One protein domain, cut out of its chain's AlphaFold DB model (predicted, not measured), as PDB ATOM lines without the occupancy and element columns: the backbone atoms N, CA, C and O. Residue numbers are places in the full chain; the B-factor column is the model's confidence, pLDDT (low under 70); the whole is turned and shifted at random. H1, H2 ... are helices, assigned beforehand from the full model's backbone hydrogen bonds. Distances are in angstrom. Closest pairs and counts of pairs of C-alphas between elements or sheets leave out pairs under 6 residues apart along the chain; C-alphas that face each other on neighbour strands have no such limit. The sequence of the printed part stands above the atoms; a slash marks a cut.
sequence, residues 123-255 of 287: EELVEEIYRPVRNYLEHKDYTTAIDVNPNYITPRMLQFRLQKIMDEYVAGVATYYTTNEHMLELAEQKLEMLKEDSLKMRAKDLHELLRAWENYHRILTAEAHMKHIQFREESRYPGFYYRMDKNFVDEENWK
ATOM      1  N   GLU A 123     305.298 322.516 273.972       97.56
ATOM      2  CA  GLU A 123     306.140 322.416 275.163       97.56
ATOM      3  C   GLU A 123     305.315 322.478 276.455       97.56
ATOM      4  O   GLU A 123     305.609 321.749 277.402       97.56
ATOM      5  N   GLU A 124     304.259 323.292 276.477       97.31
ATOM      6  CA  GLU A 124     303.340 323.397 277.612       97.31
ATOM      7  C   GLU A 124     302.491 322.126 277.759       97.31
ATOM      8  O   GLU A 124     302.353 321.600 278.862       97.31
ATOM      9  N   LEU A 125     302.021 321.554 276.644       97.25
ATOM     10  CA  LEU A 125     301.312 320.268 276.651       97.25
ATOM     11  C   LEU A 125     302.208 319.125 277.149       97.25
ATOM     12  O   LEU A 125     301.771 318.279 277.929       97.25
ATOM     13  N   VAL A 126     303.472 319.087 276.716       98.00
ATOM     14  CA  VAL A 126     304.445 318.082 277.173       98.00
ATOM     15  C   VAL A 126     304.716 318.235 278.667       98.00
ATOM     16  O   VAL A 126     304.727 317.231 279.383       98.00
ATOM     17  N   GLU A 127     304.906 319.469 279.136       97.00
ATOM     18  CA  GLU A 127     305.087 319.783 280.552       97.00
ATOM     19  C   GLU A 127     303.904 319.290 281.386       97.00
ATOM     20  O   GLU A 127     304.093 318.586 282.380       97.00
ATOM     21  N   GLU A 128     302.680 319.597 280.956       96.81
ATOM     22  CA  GLU A 128     301.476 319.172 281.652       96.81
ATOM     23  C   GLU A 128     301.377 317.644 281.701       96.81
ATOM     24  O   GLU A 128     301.248 317.069 282.788       96.81
ATOM     25  N   ILE A 129     301.507 316.983 280.542       98.25
ATOM     26  CA  ILE A 129     301.427 315.523 280.399       98.25
ATOM     27  C   ILE A 129     302.441 314.827 281.304       98.25
ATOM     28  O   ILE A 129     302.081 313.852 281.965       98.25
ATOM     29  N   TYR A 130     303.682 315.319 281.369       98.31
ATOM     30  CA  TYR A 130     304.762 314.708 282.147       98.31
ATOM     31  C   TYR A 130     304.881 315.215 283.590       98.31
ATOM     32  O   TYR A 130     305.696 314.668 284.341       98.31
ATOM     33  N   ARG A 131     304.051 316.171 284.030       98.56
ATOM     34  CA  ARG A 131     304.053 316.684 285.412       98.56
ATOM     35  C   ARG A 131     304.071 315.569 286.470       98.56
ATOM     36  O   ARG A 131     304.901 315.653 287.377       98.56
ATOM     37  N   PRO A 132     303.283 314.474 286.366       98.62
ATOM     38  CA  PRO A 132     303.348 313.401 287.359       98.62
ATOM     39  C   PRO A 132     304.705 312.687 287.429       98.62
ATOM     40  O   PRO A 132     305.135 312.263 288.504       98.62
ATOM     41  N   VAL A 133     305.402 312.563 286.297       98.69
ATOM     42  CA  VAL A 133     306.750 311.977 286.238       98.69
ATOM     43  C   VAL A 133     307.753 312.906 286.914       98.69
ATOM     44  O   VAL A 133     308.573 312.447 287.708       98.69
ATOM     45  N   ARG A 134     307.658 314.218 286.664       98.25
ATOM     46  CA  ARG A 134     308.503 315.223 287.322       98.25
ATOM     47  C   ARG A 134     308.311 315.221 288.835       98.25
ATOM     48  O   ARG A 134     309.288 315.045 289.556       98.25
ATOM     49  N   ASN A 135     307.061 315.289 289.299       98.31
ATOM     50  CA  ASN A 135     306.718 315.217 290.723       98.31
ATOM     51  C   ASN A 135     307.355 313.994 291.403       98.31
ATOM     52  O   ASN A 135     307.828 314.076 292.535       98.31
ATOM     53  N   TYR A 136     307.375 312.845 290.715       98.50
ATOM     54  CA  TYR A 136     308.046 311.653 291.218       98.50
ATOM     55  C   TYR A 136     309.564 311.836 291.285       98.50
ATOM     56  O   TYR A 136     310.152 311.651 292.347       98.50
ATOM     57  N   LEU A 137     310.206 312.186 290.167       98.38
ATOM     58  CA  LEU A 137     311.666 312.261 290.073       98.38
ATOM     59  C   LEU A 137     312.268 313.291 291.036       98.38
ATOM     60  O   LEU A 137     313.317 313.020 291.616       98.38
ATOM     61  N   GLU A 138     311.597 314.424 291.235       98.25
ATOM     62  CA  GLU A 138     312.058 315.502 292.116       98.25
ATOM     63  C   GLU A 138     311.937 315.158 293.605       98.25
ATOM     64  O   GLU A 138     312.740 315.622 294.415       98.25
ATOM     65  N   HIS A 139     310.954 314.337 293.989       98.25
ATOM     66  CA  HIS A 139     310.612 314.139 295.399       98.25
ATOM     67  C   HIS A 139     310.734 312.700 295.906       98.25
ATOM     68  O   HIS A 139     310.592 312.483 297.112       98.25
ATOM     69  N   LYS A 140     311.008 311.711 295.042       97.31
ATOM     70  CA  LYS A 140     311.061 310.281 295.413       97.31
ATOM     71  C   LYS A 140     312.007 309.964 296.574       97.31
ATOM     72  O   LYS A 140     311.728 309.029 297.314       97.31
ATOM     73  N   ASP A 141     313.080 310.740 296.738       97.62
ATOM     74  CA  ASP A 141     314.121 310.503 297.747       97.62
ATOM     75  C   ASP A 141     313.861 311.250 299.073       97.62
ATOM     76  O   ASP A 141     314.645 311.127 300.013       97.62
ATOM     77  N   TYR A 142     312.763 312.014 299.180       97.88
ATOM     78  CA  TYR A 142     312.402 312.730 300.413       97.88
ATOM     79  C   TYR A 142     312.016 311.775 301.559       97.88
ATOM     80  O   TYR A 142     312.205 312.092 302.733       97.88
ATOM     81  N   THR A 143     311.480 310.594 301.238       96.88
ATOM     82  CA  THR A 143     311.158 309.543 302.212       96.88
ATOM     83  C   THR A 143     311.798 308.217 301.813       96.88
ATOM     84  O   THR A 143     312.140 307.989 300.657       96.88
ATOM     85  N   THR A 144     311.950 307.302 302.772       96.50
ATOM     86  CA  THR A 144     312.480 305.951 302.512       96.50
ATOM     87  C   THR A 144     311.449 305.008 301.886       96.50
ATOM     88  O   THR A 144     311.817 303.981 301.320       96.50
ATOM     89  N   ALA A 145     310.161 305.343 301.979       96.62
ATOM     90  CA  ALA A 145     309.064 304.589 301.393       96.62
ATOM     91  C   ALA A 145     308.406 305.429 300.300       96.62
ATOM     92  O   ALA A 145     307.647 306.350 300.594       96.62
ATOM     93  N   ILE A 146     308.649 305.076 299.036       95.50
ATOM     94  CA  ILE A 146     308.185 305.867 297.889       95.50
ATOM     95  C   ILE A 146     306.666 306.082 297.871       95.50
ATOM     96  O   ILE A 146     306.203 307.044 297.276       95.50
ATOM     97  N   ASP A 147     305.861 305.224 298.491       96.25
ATOM     98  CA  ASP A 147     304.400 305.379 298.499       96.25
ATOM     99  C   ASP A 147     303.891 306.279 299.635       96.25
ATOM    100  O   ASP A 147     302.710 306.607 299.668       96.25
ATOM    101  N   VAL A 148     304.770 306.710 300.543       97.25
ATOM    102  CA  VAL A 148     304.452 307.590 301.671       97.25
ATOM    103  C   VAL A 148     305.334 308.827 301.561       97.25
ATOM    104  O   VAL A 148     306.469 308.830 302.029       97.25
ATOM    105  N   ASN A 149     304.830 309.874 300.910       98.06
ATOM    106  CA  ASN A 149     305.577 311.103 300.650       98.06
ATOM    107  C   ASN A 149     304.647 312.322 300.771       98.06
ATOM    108  O   ASN A 149     303.565 312.293 300.195       98.06
ATOM    109  N   PRO A 150     305.021 313.391 301.497       97.69
ATOM    110  CA  PRO A 150     304.167 314.572 301.637       97.69
ATOM    111  C   PRO A 150     304.143 315.474 300.393       97.69
ATOM    112  O   PRO A 150     303.292 316.355 300.311       97.69
ATOM    113  N   ASN A 151     305.061 315.287 299.437       98.00
ATOM    114  CA  ASN A 151     305.165 316.141 298.251       98.00
ATOM    115  C   ASN A 151     304.343 315.629 297.059       98.00
ATOM    116  O   ASN A 151     304.135 316.372 296.104       98.00
ATOM    117  N   TYR A 152     303.869 314.382 297.101       98.31
ATOM    118  CA  TYR A 152     303.013 313.832 296.054       98.31
ATOM    119  C   TYR A 152     301.974 312.848 296.581       98.31
ATOM    120  O   TYR A 152     302.126 312.249 297.643       98.31
ATOM    121  N   ILE A 153     300.948 312.604 295.772       98.50
ATOM    122  CA  ILE A 153     299.942 311.565 295.996       98.50
ATOM    123  C   ILE A 153     300.067 310.469 294.931       98.50
ATOM    124  O   ILE A 153     300.293 310.740 293.751       98.50
ATOM    125  N   THR A 154     299.938 309.200 295.325       98.50
ATOM    126  CA  THR A 154     299.905 308.108 294.337       98.50
ATOM    127  C   THR A 154     298.552 308.086 293.612       98.50
ATOM    128  O   THR A 154     297.531 308.409 294.230       98.50
ATOM    129  N   PRO A 155     298.477 307.634 292.345       98.38
ATOM    130  CA  PRO A 155     297.196 307.513 291.647       98.38
ATOM    131  C   PRO A 155     296.177 306.662 292.423       98.38
ATOM    132  O   PRO A 155     295.003 307.010 292.508       98.38
ATOM    133  N   ARG A 156     296.618 305.581 293.077       98.31
ATOM    134  CA  ARG A 156     295.741 304.736 293.903       98.31
ATOM    135  C   ARG A 156     295.156 305.492 295.101       98.31
ATOM    136  O   ARG A 156     293.969 305.363 295.379       98.31
ATOM    137  N   MET A 157     295.973 306.275 295.808       98.44
ATOM    138  CA  MET A 157     295.510 307.080 296.945       98.44
ATOM    139  C   MET A 157     294.502 308.142 296.507       98.44
ATOM    140  O   MET A 157     293.474 308.313 297.160       98.44
ATOM    141  N   LEU A 158     294.767 308.813 295.381       98.62
ATOM    142  CA  LEU A 158     293.844 309.803 294.836       98.62
ATOM    143  C   LEU A 158     292.510 309.158 294.435       98.62
ATOM    144  O   LEU A 158     291.453 309.685 294.778       98.62
ATOM    145  N   GLN A 159     292.551 307.992 293.782       98.62
ATOM    146  CA  GLN A 159     291.350 307.253 293.386       98.62
ATOM    147  C   GLN A 159     290.487 306.868 294.592       98.62
ATOM    148  O   GLN A 159     289.278 307.091 294.564       98.62
ATOM    149  N   PHE A 160     291.088 306.345 295.667       98.69
ATOM    150  CA  PHE A 160     290.340 306.015 296.885       98.69
ATOM    151  C   PHE A 160     289.731 307.247 297.550       98.69
ATOM    152  O   PHE A 160     288.594 307.191 298.017       98.69
ATOM    153  N   ARG A 161     290.450 308.374 297.563       98.75
ATOM    154  CA  ARG A 161     289.906 309.631 298.085       98.75
ATOM    155  C   ARG A 161     288.724 310.120 297.248       98.75
ATOM    156  O   ARG A 161     287.717 310.503 297.833       98.75
ATOM    157  N   LEU A 162     288.815 310.054 295.917       98.88
ATOM    158  CA  LEU A 162     287.706 310.392 295.020       98.88
ATOM    159  C   LEU A 162     286.486 309.502 295.278       98.88
ATOM    160  O   LEU A 162     285.393 310.015 295.487       98.88
ATOM    161  N   GLN A 163     286.678 308.179 295.294       98.88
ATOM    162  CA  GLN A 163     285.600 307.213 295.521       98.88
ATOM    163  C   GLN A 163     284.900 307.459 296.854       98.88
ATOM    164  O   GLN A 163     283.678 307.500 296.887       98.88
ATOM    165  N   LYS A 164     285.659 307.715 297.927       98.88
ATOM    166  CA  LYS A 164     285.093 308.048 299.237       98.88
ATOM    167  C   LYS A 164     284.246 309.324 299.200       98.88
ATOM    168  O   LYS A 164     283.160 309.338 299.765       98.88
ATOM    169  N   ILE A 165     284.720 310.382 298.533       98.88
ATOM    170  CA  ILE A 165     283.959 311.637 298.406       98.88
ATOM    171  C   ILE A 165     282.640 311.391 297.666       98.88
ATOM    172  O   ILE A 165     281.584 311.809 298.133       98.88
ATOM    173  N   MET A 166     282.691 310.701 296.527       98.88
ATOM    174  CA  MET A 166     281.492 310.454 295.727       98.88
ATOM    175  C   MET A 166     280.509 309.529 296.443       98.88
ATOM    176  O   MET A 166     279.311 309.790 296.421       98.88
ATOM    177  N   ASP A 167     281.013 308.503 297.126       98.88
ATOM    178  CA  ASP A 167     280.184 307.527 297.825       98.88
ATOM    179  C   ASP A 167     279.433 308.143 299.016       98.88
ATOM    180  O   ASP A 167     278.223 307.985 299.156       98.88
ATOM    181  N   GLU A 168     280.142 308.911 299.848       98.88
ATOM    182  CA  GLU A 168     279.586 309.463 301.087       98.88
ATOM    183  C   GLU A 168     278.701 310.692 300.870       98.88
ATOM    184  O   GLU A 168     277.827 310.950 301.696       98.88
ATOM    185  N   TYR A 169     278.930 311.469 299.804       98.88
ATOM    186  CA  TYR A 169     278.301 312.785 299.645       98.88
ATOM    187  C   TYR A 169     277.477 312.947 298.364       98.88
ATOM    188  O   TYR A 169     276.548 313.756 298.339       98.88
ATOM    189  N   VAL A 170     277.755 312.178 297.309       98.69
ATOM    190  CA  VAL A 170     277.119 312.337 295.988       98.69
ATOM    191  C   VAL A 170     276.270 311.109 295.654       98.69
ATOM    192  O   VAL A 170     276.367 310.538 294.574       98.69
ATOM    193  N   ALA A 171     275.415 310.718 296.606       98.50
ATOM    194  CA  ALA A 171     274.435 309.641 296.452       98.50
ATOM    195  C   ALA A 171     275.047 308.280 296.058       98.50
ATOM    196  O   ALA A 171     274.555 307.602 295.156       98.50
ATOM    197  N   GLY A 172     276.107 307.866 296.752       98.69
ATOM    198  CA  GLY A 172     276.659 306.523 296.621       98.69
ATOM    199  C   GLY A 172     275.908 305.453 297.404       98.69
ATOM    200  O   GLY A 172     274.832 305.671 297.970       98.69
ATOM    201  N   VAL A 173     276.509 304.267 297.460       98.50
ATOM    202  CA  VAL A 173     275.934 303.114 298.164       98.50
ATOM    203  C   VAL A 173     275.966 303.313 299.677       98.50
ATOM    204  O   VAL A 173     275.055 302.850 300.362       98.50
ATOM    205  N   ALA A 174     276.953 304.055 300.199       98.44
ATOM    206  CA  ALA A 174     277.086 304.343 301.629       98.44
ATOM    207  C   ALA A 174     275.855 305.042 302.224       98.44
ATOM    208  O   ALA A 174     275.570 304.893 303.414       98.44
ATOM    209  N   THR A 175     275.107 305.780 301.404       98.06
ATOM    210  CA  THR A 175     273.918 306.528 301.823       98.06
ATOM    211  C   THR A 175     272.644 306.027 301.151       98.06
ATOM    212  O   THR A 175     271.654 306.757 301.103       98.06
ATOM    213  N   TYR A 176     272.636 304.794 300.628       98.25
ATOM    214  CA  TYR A 176     271.503 304.239 299.875       98.25
ATOM    215  C   TYR A 176     271.033 305.177 298.747       98.25
ATOM    216  O   TYR A 176     269.838 305.401 298.557       98.25
ATOM    217  N   TYR A 177     271.989 305.734 298.001       98.69
ATOM    218  CA  TYR A 177     271.755 306.639 296.879       98.69
ATOM    219  C   TYR A 177     271.072 307.957 297.268       98.69
ATOM    220  O   TYR A 177     270.390 308.578 296.451       98.69
ATOM    221  N   THR A 178     271.237 308.413 298.510       98.75
ATOM    222  CA  THR A 178     270.661 309.678 298.987       98.75
ATOM    223  C   THR A 178     271.710 310.786 299.102       98.75
ATOM    224  O   THR A 178     272.866 310.550 299.460       98.75
ATOM    225  N   THR A 179     271.308 312.018 298.794       98.81
ATOM    226  CA  THR A 179     272.094 313.243 299.007       98.81
ATOM    227  C   THR A 179     271.165 314.436 299.282       98.81
ATOM    228  O   THR A 179     269.940 314.295 299.272       98.81
ATOM    229  N   ASN A 180     271.723 315.607 299.573       98.75
ATOM    230  CA  ASN A 180     271.018 316.878 299.767       98.75
ATOM    231  C   ASN A 180     271.976 318.057 299.516       98.75
ATOM    232  O   ASN A 180     273.173 317.845 299.325       98.75
ATOM    233  N   GLU A 181     271.465 319.289 299.538       98.56
ATOM    234  CA  GLU A 181     272.258 320.515 299.364       98.56
ATOM    235  C   GLU A 181     273.541 320.547 300.219       98.56
ATOM    236  O   GLU A 181     274.630 320.689 299.667       98.56
ATOM    237  N   HIS A 182     273.455 320.297 301.529       98.56
ATOM    238  CA  HIS A 182     274.618 320.343 302.429       98.56
ATOM    239  C   HIS A 182     275.682 319.283 302.117       98.56
ATOM    240  O   HIS A 182     276.883 319.536 302.231       98.56
ATOM    241  N   MET A 183     275.263 318.074 301.737       98.75
ATOM    242  CA  MET A 183     276.199 317.021 301.333       98.75
ATOM    243  C   MET A 183     276.928 317.403 300.044       98.75
ATOM    244  O   MET A 183     278.137 317.203 299.952       98.75
ATOM    245  N   LEU A 184     276.220 317.998 299.081       98.75
ATOM    246  CA  LEU A 184     276.797 318.443 297.812       98.75
ATOM    247  C   LEU A 184     277.747 319.635 298.000       98.75
ATOM    248  O   LEU A 184     278.816 319.645 297.396       98.75
ATOM    249  N   GLU A 185     277.429 320.581 298.888       98.56
ATOM    250  CA  GLU A 185     278.343 321.670 299.271       98.56
ATOM    251  C   GLU A 185     279.653 321.136 299.874       98.56
ATOM    252  O   GLU A 185     280.746 321.598 299.535       98.56
ATOM    253  N   LEU A 186     279.572 320.126 300.748       98.69
ATOM    254  CA  LEU A 186     280.762 319.477 301.305       98.69
ATOM    255  C   LEU A 186     281.534 318.668 300.257       98.69
ATOM    256  O   LEU A 186     282.768 318.646 300.301       98.69
ATOM    257  N   ALA A 187     280.840 317.998 299.334       98.62
ATOM    258  CA  ALA A 187     281.471 317.299 298.219       98.62
ATOM    259  C   ALA A 187     282.270 318.274 297.348       98.62
ATOM    260  O   ALA A 187     283.425 317.995 297.035       98.62
ATOM    261  N   GLU A 188     281.697 319.437 297.037       98.38
ATOM    262  CA  GLU A 188     282.330 320.482 296.236       98.38
ATOM    263  C   GLU A 188     283.646 320.956 296.860       98.38
ATOM    264  O   GLU A 188     284.693 320.899 296.215       98.38
ATOM    265  N   GLN A 189     283.632 321.313 298.149       98.31
ATOM    266  CA  GLN A 189     284.845 321.719 298.874       98.31
ATOM    267  C   GLN A 189     285.927 320.628 298.843       98.31
ATOM    268  O   GLN A 189     287.119 320.905 298.695       98.31
ATOM    269  N   LYS A 190     285.527 319.358 298.988       98.69
ATOM    270  CA  LYS A 190     286.456 318.220 298.982       98.69
ATOM    271  C   LYS A 190     287.020 317.933 297.596       98.69
ATOM    272  O   LYS A 190     288.194 317.567 297.510       98.69
ATOM    273  N   LEU A 191     286.210 318.071 296.548       98.44
ATOM    274  CA  LEU A 191     286.638 317.919 295.161       98.44
ATOM    275  C   LEU A 191     287.580 319.050 294.742       98.44
ATOM    276  O   LEU A 191     288.544 318.764 294.040       98.44
ATOM    277  N   GLU A 192     287.384 320.280 295.223       97.12
ATOM    278  CA  GLU A 192     288.322 321.386 294.975       97.12
ATOM    279  C   GLU A 192     289.713 321.067 295.535       97.12
ATOM    280  O   GLU A 192     290.686 321.007 294.784       97.12
ATOM    281  N   MET A 193     289.797 320.689 296.815       98.06
ATOM    282  CA  MET A 193     291.064 320.243 297.413       98.06
ATOM    283  C   MET A 193     291.662 319.025 296.686       98.06
ATOM    284  O   MET A 193     292.878 318.873 296.595       98.06
ATOM    285  N   LEU A 194     290.823 318.117 296.174       98.31
ATOM    286  CA  LEU A 194     291.295 316.960 295.414       98.31
ATOM    287  C   LEU A 194     291.863 317.359 294.043       98.31
ATOM    288  O   LEU A 194     292.852 316.764 293.615       98.31
ATOM    289  N   LYS A 195     291.268 318.348 293.363       96.50
ATOM    290  CA  LYS A 195     291.791 318.923 292.114       96.50
ATOM    291  C   LYS A 195     293.143 319.587 292.353       96.50
ATOM    292  O   LYS A 195     294.060 319.347 291.570       96.50
ATOM    293  N   GLU A 196     293.305 320.337 293.439       97.38
ATOM    294  CA  GLU A 196     294.601 320.911 293.829       97.38
ATOM    295  C   GLU A 196     295.661 319.814 294.037       97.38
ATOM    296  O   GLU A 196     296.743 319.862 293.447       97.38
ATOM    297  N   ASP A 197     295.329 318.770 294.801       98.25
ATOM    298  CA  ASP A 197     296.237 317.645 295.051       98.25
ATOM    299  C   ASP A 197     296.503 316.794 293.800       98.25
ATOM    300  O   ASP A 197     297.553 316.159 293.689       98.25
ATOM    301  N   SER A 198     295.598 316.807 292.817       97.75
ATOM    302  CA  SER A 198     295.789 316.112 291.539       97.75
ATOM    303  C   SER A 198     296.987 316.657 290.751       97.75
ATOM    304  O   SER A 198     297.661 315.900 290.046       97.75
ATOM    305  N   LEU A 199     297.334 317.939 290.936       97.56
ATOM    306  CA  LEU A 199     298.533 318.539 290.345       97.56
ATOM    307  C   LEU A 199     299.821 317.924 290.909       97.56
ATOM    308  O   LEU A 199     300.843 317.923 290.225       97.56
ATOM    309  N   LYS A 200     299.742 317.349 292.115       98.25
ATOM    310  CA  LYS A 200     300.823 316.668 292.834       98.25
ATOM    311  C   LYS A 200     300.748 315.145 292.702       98.25
ATOM    312  O   LYS A 200     301.398 314.430 293.462       98.25
ATOM    313  N   MET A 201     299.953 314.599 291.777       98.25
ATOM    314  CA  MET A 201     300.027 313.164 291.488       98.25
ATOM    315  C   MET A 201     301.435 312.787 291.032       98.25
ATOM    316  O   MET A 201     302.082 313.563 290.335       98.25
ATOM    317  N   ARG A 202     301.894 311.587 291.388       97.81
ATOM    318  CA  ARG A 202     303.161 311.035 290.894       97.81
ATOM    319  C   ARG A 202     302.958 309.943 289.842       97.81
ATOM    320  O   ARG A 202     301.934 309.259 289.854       97.81
ATOM    321  N   ALA A 203     303.967 309.723 289.006       98.62
ATOM    322  CA  ALA A 203     304.062 308.571 288.116       98.62
ATOM    323  C   ALA A 203     305.494 308.021 288.073       98.62
ATOM    324  O   ALA A 203     306.402 308.682 287.576       98.62
ATOM    325  N   LYS A 204     305.695 306.798 288.582       97.81
ATOM    326  CA  LYS A 204     307.013 306.127 288.558       97.81
ATOM    327  C   LYS A 204     307.320 305.370 287.262       97.81
ATOM    328  O   LYS A 204     308.464 305.005 287.015       97.81
ATOM    329  N   ASP A 205     306.291 305.100 286.468       98.44
ATOM    330  CA  ASP A 205     306.346 304.390 285.195       98.44
ATOM    331  C   ASP A 205     305.170 304.833 284.302       98.44
ATOM    332  O   ASP A 205     304.300 305.606 284.719       98.44
ATOM    333  N   LEU A 206     305.133 304.350 283.055       98.56
ATOM    334  CA  LEU A 206     304.072 304.694 282.100       98.56
ATOM    335  C   LEU A 206     302.682 304.205 282.539       98.56
ATOM    336  O   LEU A 206     301.675 304.795 282.149       98.56
ATOM    337  N   HIS A 207     302.605 303.148 283.352       98.62
ATOM    338  CA  HIS A 207     301.332 302.657 283.866       98.62
ATOM    339  C   HIS A 207     300.763 303.608 284.923       98.62
ATOM    340  O   HIS A 207     299.585 303.959 284.862       98.62
ATOM    341  N   GLU A 208     301.583 304.075 285.867       98.38
ATOM    342  CA  GLU A 208     301.159 305.103 286.819       98.38
ATOM    343  C   GLU A 208     300.862 306.436 286.118       98.38
ATOM    344  O   GLU A 208     299.934 307.124 286.540       98.38
ATOM    345  N   LEU A 209     301.558 306.775 285.024       98.81
ATOM    346  CA  LEU A 209     301.243 307.967 284.229       98.81
ATOM    347  C   LEU A 209     299.840 307.885 283.612       98.81
ATOM    348  O   LEU A 209     299.055 308.824 283.737       98.81
ATOM    349  N   LEU A 210     299.492 306.736 283.021       98.69
ATOM    350  CA  LEU A 210     298.133 306.461 282.550       98.69
ATOM    351  C   LEU A 210     297.115 306.602 283.692       98.69
ATOM    352  O   LEU A 210     296.103 307.282 283.541       98.69
ATOM    353  N   ARG A 211     297.379 305.986 284.851       98.75
ATOM    354  CA  ARG A 211     296.463 306.025 286.005       98.75
ATOM    355  C   ARG A 211     296.297 307.432 286.580       98.75
ATOM    356  O   ARG A 211     295.200 307.760 287.026       98.75
ATOM    357  N   ALA A 212     297.345 308.257 286.564       98.62
ATOM    358  CA  ALA A 212     297.270 309.653 286.982       98.62
ATOM    359  C   ALA A 212     296.291 310.437 286.094       98.62
ATOM    360  O   ALA A 212     295.355 311.052 286.603       98.62
ATOM    361  N   TRP A 213     296.432 310.330 284.772       98.75
ATOM    362  CA  TRP A 213     295.538 310.999 283.823       98.75
ATOM    363  C   TRP A 213     294.104 310.470 283.871       98.75
ATOM    364  O   TRP A 213     293.161 311.256 283.945       98.75
ATOM    365  N   GLU A 214     293.911 309.151 283.947       98.81
ATOM    366  CA  GLU A 214     292.572 308.579 284.126       98.81
ATOM    367  C   GLU A 214     291.887 309.091 285.401       98.81
ATOM    368  O   GLU A 214     290.677 309.304 285.411       98.81
ATOM    369  N   ASN A 215     292.633 309.293 286.487       98.62
ATOM    370  CA  ASN A 215     292.071 309.852 287.709       98.62
ATOM    371  C   ASN A 215     291.713 311.328 287.572       98.62
ATOM    372  O   ASN A 215     290.677 311.731 288.091       98.62
ATOM    373  N   TYR A 216     292.511 312.114 286.850       98.12
ATOM    374  CA  TYR A 216     292.143 313.491 286.538       98.12
ATOM    375  C   TYR A 216     290.844 313.550 285.718       98.12
ATOM    376  O   TYR A 216     289.931 314.301 286.061       98.12
ATOM    377  N   HIS A 217     290.692 312.668 284.720       98.56
ATOM    378  CA  HIS A 217     289.440 312.529 283.966       98.56
ATOM    379  C   HIS A 217     288.254 312.189 284.885       98.56
ATOM    380  O   HIS A 217     287.176 312.777 284.761       98.56
ATOM    381  N   ARG A 218     288.449 311.264 285.838       98.75
ATOM    382  CA  ARG A 218     287.422 310.905 286.829       98.75
ATOM    383  C   ARG A 218     287.043 312.079 287.728       98.75
ATOM    384  O   ARG A 218     285.860 312.227 288.000       98.75
ATOM    385  N   ILE A 219     287.995 312.911 288.163       98.38
ATOM    386  CA  ILE A 219     287.703 314.091 288.994       98.38
ATOM    387  C   ILE A 219     286.788 315.066 288.248       98.38
ATOM    388  O   ILE A 219     285.744 315.431 288.782       98.38
ATOM    389  N   LEU A 220     287.129 315.445 287.010       97.94
ATOM    390  CA  LEU A 220     286.299 316.379 286.236       97.94
ATOM    391  C   LEU A 220     284.908 315.806 285.939       97.94
ATOM    392  O   LEU A 220     283.912 316.524 285.993       97.94
ATOM    393  N   THR A 221     284.825 314.501 285.680       98.69
ATOM    394  CA  THR A 221     283.541 313.817 285.448       98.69
ATOM    395  C   THR A 221     282.686 313.785 286.720       98.69
ATOM    396  O   THR A 221     281.483 314.035 286.672       98.69
ATOM    397  N   ALA A 222     283.309 313.507 287.867       98.62
ATOM    398  CA  ALA A 222     282.669 313.493 289.176       98.62
ATOM    399  C   ALA A 222     282.150 314.881 289.577       98.62
ATOM    400  O   ALA A 222     281.017 315.005 290.039       98.62
ATOM    401  N   GLU A 223     282.946 315.923 289.342       98.44
ATOM    402  CA  GLU A 223     282.542 317.307 289.573       98.44
ATOM    403  C   GLU A 223     281.369 317.706 288.670       98.44
ATOM    404  O   GLU A 223     280.376 318.232 289.168       98.44
ATOM    405  N   ALA A 224     281.426 317.391 287.371       98.62
ATOM    406  CA  ALA A 224     280.322 317.649 286.447       98.62
ATOM    407  C   ALA A 224     279.025 316.966 286.909       98.62
ATOM    408  O   ALA A 224     277.967 317.592 286.958       98.62
ATOM    409  N   HIS A 225     279.111 315.692 287.300       98.81
ATOM    410  CA  HIS A 225     277.976 314.935 287.824       98.81
ATOM    411  C   HIS A 225     277.381 315.581 289.080       98.81
ATOM    412  O   HIS A 225     276.173 315.819 289.139       98.81
ATOM    413  N   MET A 226     278.231 315.923 290.051       98.69
ATOM    414  CA  MET A 226     277.820 316.607 291.274       98.69
ATOM    415  C   MET A 226     277.152 317.951 290.959       98.69
ATOM    416  O   MET A 226     276.074 318.217 291.482       98.69
ATOM    417  N   LYS A 227     277.732 318.774 290.075       98.69
ATOM    418  CA  LYS A 227     277.169 320.076 289.678       98.69
ATOM    419  C   LYS A 227     275.792 319.952 289.032       98.69
ATOM    420  O   LYS A 227     274.908 320.751 289.331       98.69
ATOM    421  N   HIS A 228     275.577 318.930 288.206       98.81
ATOM    422  CA  HIS A 228     274.267 318.655 287.608       98.81
ATOM    423  C   HIS A 228     273.218 318.256 288.651       98.81
ATOM    424  O   HIS A 228     272.083 318.728 288.577       98.81
ATOM    425  N   ILE A 229     273.589 317.435 289.641       98.44
ATOM    426  CA  ILE A 229     272.699 317.087 290.760       98.44
ATOM    427  C   ILE A 229     272.435 318.309 291.643       98.44
ATOM    428  O   ILE A 229     271.293 318.519 292.037       98.44
ATOM    429  N   GLN A 230     273.462 319.104 291.957       98.38
ATOM    430  CA  GLN A 230     273.367 320.309 292.785       98.38
ATOM    431  C   GLN A 230     272.400 321.319 292.165       98.38
ATOM    432  O   GLN A 230     271.508 321.793 292.864       98.38
ATOM    433  N   PHE A 231     272.528 321.566 290.856       98.69
ATOM    434  CA  PHE A 231     271.682 322.493 290.107       98.69
ATOM    435  C   PHE A 231     270.226 322.030 290.006       98.69
ATOM    436  O   PHE A 231     269.325 322.855 290.109       98.69
ATOM    437  N   ARG A 232     269.970 320.730 289.799       98.62
ATOM    438  CA  ARG A 232     268.606 320.198 289.671       98.62
ATOM    439  C   ARG A 232     267.935 320.054 291.039       98.62
ATOM    440  O   ARG A 232     268.222 319.124 291.788       98.62
ATOM    441  N   GLU A 233     266.965 320.916 291.325       98.38
ATOM    442  CA  GLU A 233     266.207 320.911 292.587       98.38
ATOM    443  C   GLU A 233     264.977 319.980 292.571       98.38
ATOM    444  O   GLU A 233     263.874 320.375 292.944       98.38
ATOM    445  N   GLU A 234     265.160 318.731 292.142       98.44
ATOM    446  CA  GLU A 234     264.138 317.676 292.188       98.44
ATOM    447  C   GLU A 234     264.784 316.276 292.245       98.44
ATOM    448  O   GLU A 234     265.979 316.104 291.983       98.44
ATOM    449  N   SER A 235     263.975 315.249 292.499       98.38
ATOM    450  CA  SER A 235     264.348 313.831 292.413       98.38
ATOM    451  C   SER A 235     263.670 313.158 291.218       98.38
ATOM    452  O   SER A 235     262.706 312.411 291.364       98.38
ATOM    453  N   ARG A 236     264.190 313.416 290.010       97.75
ATOM    454  CA  ARG A 236     263.645 312.908 288.735       97.75
ATOM    455  C   ARG A 236     263.738 311.388 288.565       97.75
ATOM    456  O   ARG A 236     262.881 310.797 287.912       97.75
ATOM    457  N   TYR A 237     264.788 310.770 289.107       97.44
ATOM    458  CA  TYR A 237     265.131 309.360 288.881       97.44
ATOM    459  C   TYR A 237     265.240 308.580 290.205       97.44
ATOM    460  O   TYR A 237     266.322 308.079 290.534       97.44
ATOM    461  N   PRO A 238     264.146 308.476 290.987       96.94
ATOM    462  CA  PRO A 238     264.159 307.719 292.232       96.94
ATOM    463  C   PRO A 238     264.528 306.257 291.951       96.94
ATOM    464  O   PRO A 238     263.953 305.616 291.073       96.94
ATOM    465  N   GLY A 239     265.512 305.747 292.689       96.00
ATOM    466  CA  GLY A 239     266.135 304.437 292.477       96.00
ATOM    467  C   GLY A 239     267.537 304.522 291.863       96.00
ATOM    468  O   GLY A 239     268.328 303.608 292.068       96.00
ATOM    469  N   PHE A 240     267.869 305.623 291.178       97.75
ATOM    470  CA  PHE A 240     269.253 305.960 290.815       97.75
ATOM    471  C   PHE A 240     269.876 306.920 291.822       97.75
ATOM    472  O   PHE A 240     271.007 306.707 292.240       97.75
ATOM    473  N   TYR A 241     269.139 307.959 292.221       98.50
ATOM    474  CA  TYR A 241     269.490 308.808 293.355       98.50
ATOM    475  C   TYR A 241     268.252 309.513 293.923       98.50
ATOM    476  O   TYR A 241     267.221 309.627 293.255       98.50
ATOM    477  N   TYR A 242     268.377 310.024 295.144       98.62
ATOM    478  CA  TYR A 242     267.367 310.821 295.833       98.62
ATOM    479  C   TYR A 242     267.993 312.109 296.381       98.62
ATOM    480  O   TYR A 242     268.935 312.057 297.175       98.62
ATOM    481  N   ARG A 243     267.450 313.269 295.997       98.25
ATOM    482  CA  ARG A 243     267.703 314.564 296.652       98.25
ATOM    483  C   ARG A 243     266.709 314.718 297.794       98.25
ATOM    484  O   ARG A 243     265.562 315.087 297.571       98.25
ATOM    485  N   MET A 244     267.114 314.383 299.014       98.12
ATOM    486  CA  MET A 244     266.194 314.258 300.153       98.12
ATOM    487  C   MET A 244     265.580 315.589 300.606       98.12
ATOM    488  O   MET A 244     264.475 315.606 301.137       98.12
ATOM    489  N   ASP A 245     266.268 316.697 300.351       98.19
ATOM    490  CA  ASP A 245     265.801 318.076 300.519       98.19
ATOM    491  C   ASP A 245     264.783 318.513 299.447       98.19
ATOM    492  O   ASP A 245     264.027 319.461 299.657       98.19
ATOM    493  N   LYS A 246     264.743 317.811 298.307       97.94
ATOM    494  CA  LYS A 246     263.857 318.054 297.156       97.94
ATOM    495  C   LYS A 246     263.297 316.725 296.621       97.94
ATOM    496  O   LYS A 246     263.440 316.386 295.442       97.94
ATOM    497  N   ASN A 247     262.710 315.916 297.509       97.50
ATOM    498  CA  ASN A 247     262.307 314.537 297.199       97.50
ATOM    499  C   ASN A 247     260.932 314.460 296.516       97.50
ATOM    500  O   ASN A 247     259.972 313.907 297.052       97.50
ATOM    501  N   PHE A 248     260.831 315.075 295.343       97.69
ATOM    502  CA  PHE A 248     259.642 315.093 294.498       97.69
ATOM    503  C   PHE A 248     260.051 315.205 293.030       97.69
ATOM    504  O   PHE A 248     261.189 315.553 292.719       97.69
ATOM    505  N   VAL A 249     259.114 314.909 292.134       98.31
ATOM    506  CA  VAL A 249     259.257 315.135 290.694       98.31
ATOM    507  C   VAL A 249     258.505 316.417 290.346       98.31
ATOM    508  O   VAL A 249     257.304 316.505 290.597       98.31
ATOM    509  N   ASP A 250     259.197 317.396 289.776       97.81
ATOM    510  CA  ASP A 250     258.655 318.705 289.416       97.81
ATOM    511  C   ASP A 250     258.536 318.824 287.890       97.81
ATOM    512  O   ASP A 250     259.470 319.173 287.164       97.81
ATOM    513  N   GLU A 251     257.359 318.474 287.374       96.94
ATOM    514  CA  GLU A 251     257.036 318.589 285.947       96.94
ATOM    515  C   GLU A 251     256.889 320.042 285.468       96.94
ATOM    516  O   GLU A 251     256.957 320.282 284.264       96.94
ATOM    517  N   GLU A 252     256.677 321.000 286.373       96.44
ATOM    518  CA  GLU A 252     256.443 322.400 286.018       96.44
ATOM    519  C   GLU A 252     257.768 323.130 285.778       96.44
ATOM    520  O   GLU A 252     257.952 323.752 284.734       96.44
ATOM    521  N   ASN A 253     258.725 322.999 286.702       97.38
ATOM    522  CA  ASN A 253     259.972 323.772 286.669       97.38
ATOM    523  C   ASN A 253     261.182 322.993 286.139       97.38
ATOM    524  O   ASN A 253     262.194 323.609 285.776       97.38
ATOM    525  N   TRP A 254     261.108 321.656 286.130       98.06
ATOM    526  CA  TRP A 254     262.257 320.780 285.877       98.06
ATOM    527  C   TRP A 254     262.045 319.738 284.774       98.06
ATOM    528  O   TRP A 254     262.942 318.924 284.511       98.06
ATOM    529  N   LYS A 255     260.932 319.816 284.030       97.44
ATOM    530  CA  LYS A 255     260.743 319.085 282.766       97.44
ATOM    531  C   LYS A 255     261.567 319.709 281.630       97.44
ATOM    532  O   LYS A 255     261.055 320.209 280.631       97.44
TER     533      LYS A 255
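What this domain is: This is residues 123 to 255 of the 287 residues of the protein "Adenylylsulfate reductase subunit alpha" of Bacteroidetes bacterium (UniProt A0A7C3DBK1). H2, H3 and H4 make an up-and-down bundle, each running against the one before; kinked H1 sits at one end, the unnamed residues 232 to 255 at the other. The printed part has 133 residues with four named helices, H1 to H4 in order, and no named strand: all helix. It is loose, radius of gyration of the C-alphas 18.0 A, spanning 58 by 32 by 22 A.

How they stand to each other: H1, residues 123 to 139, touches H4, residues 206 to 231, with residues 130 to 133 alone; the closest C-alphas, Pro 132 and Leu 209, are 6.6 A apart. H2, residues 155 to 169, and H3, residues 181 to 198, form a hairpin at a shallow tilt of 8 degrees, closest C-alphas Tyr 169 and Met 183, 5.0 A. Every O i to N i+4 pair is within hydrogen-bond range in H2, H3 and H4, and 11 of 13 in H1.

Where its parts are: H1 begins at C-alpha 123 (306.140, 322.416, 275.163). H4, 37.8 A long, ends at C-alpha 231 (271.682, 322.493, 290.107).

The domain as a whole: The printed part has no cut. The links H1 to H2 and H2 to H3 are long. No printed residue is under 70 in pLDDT.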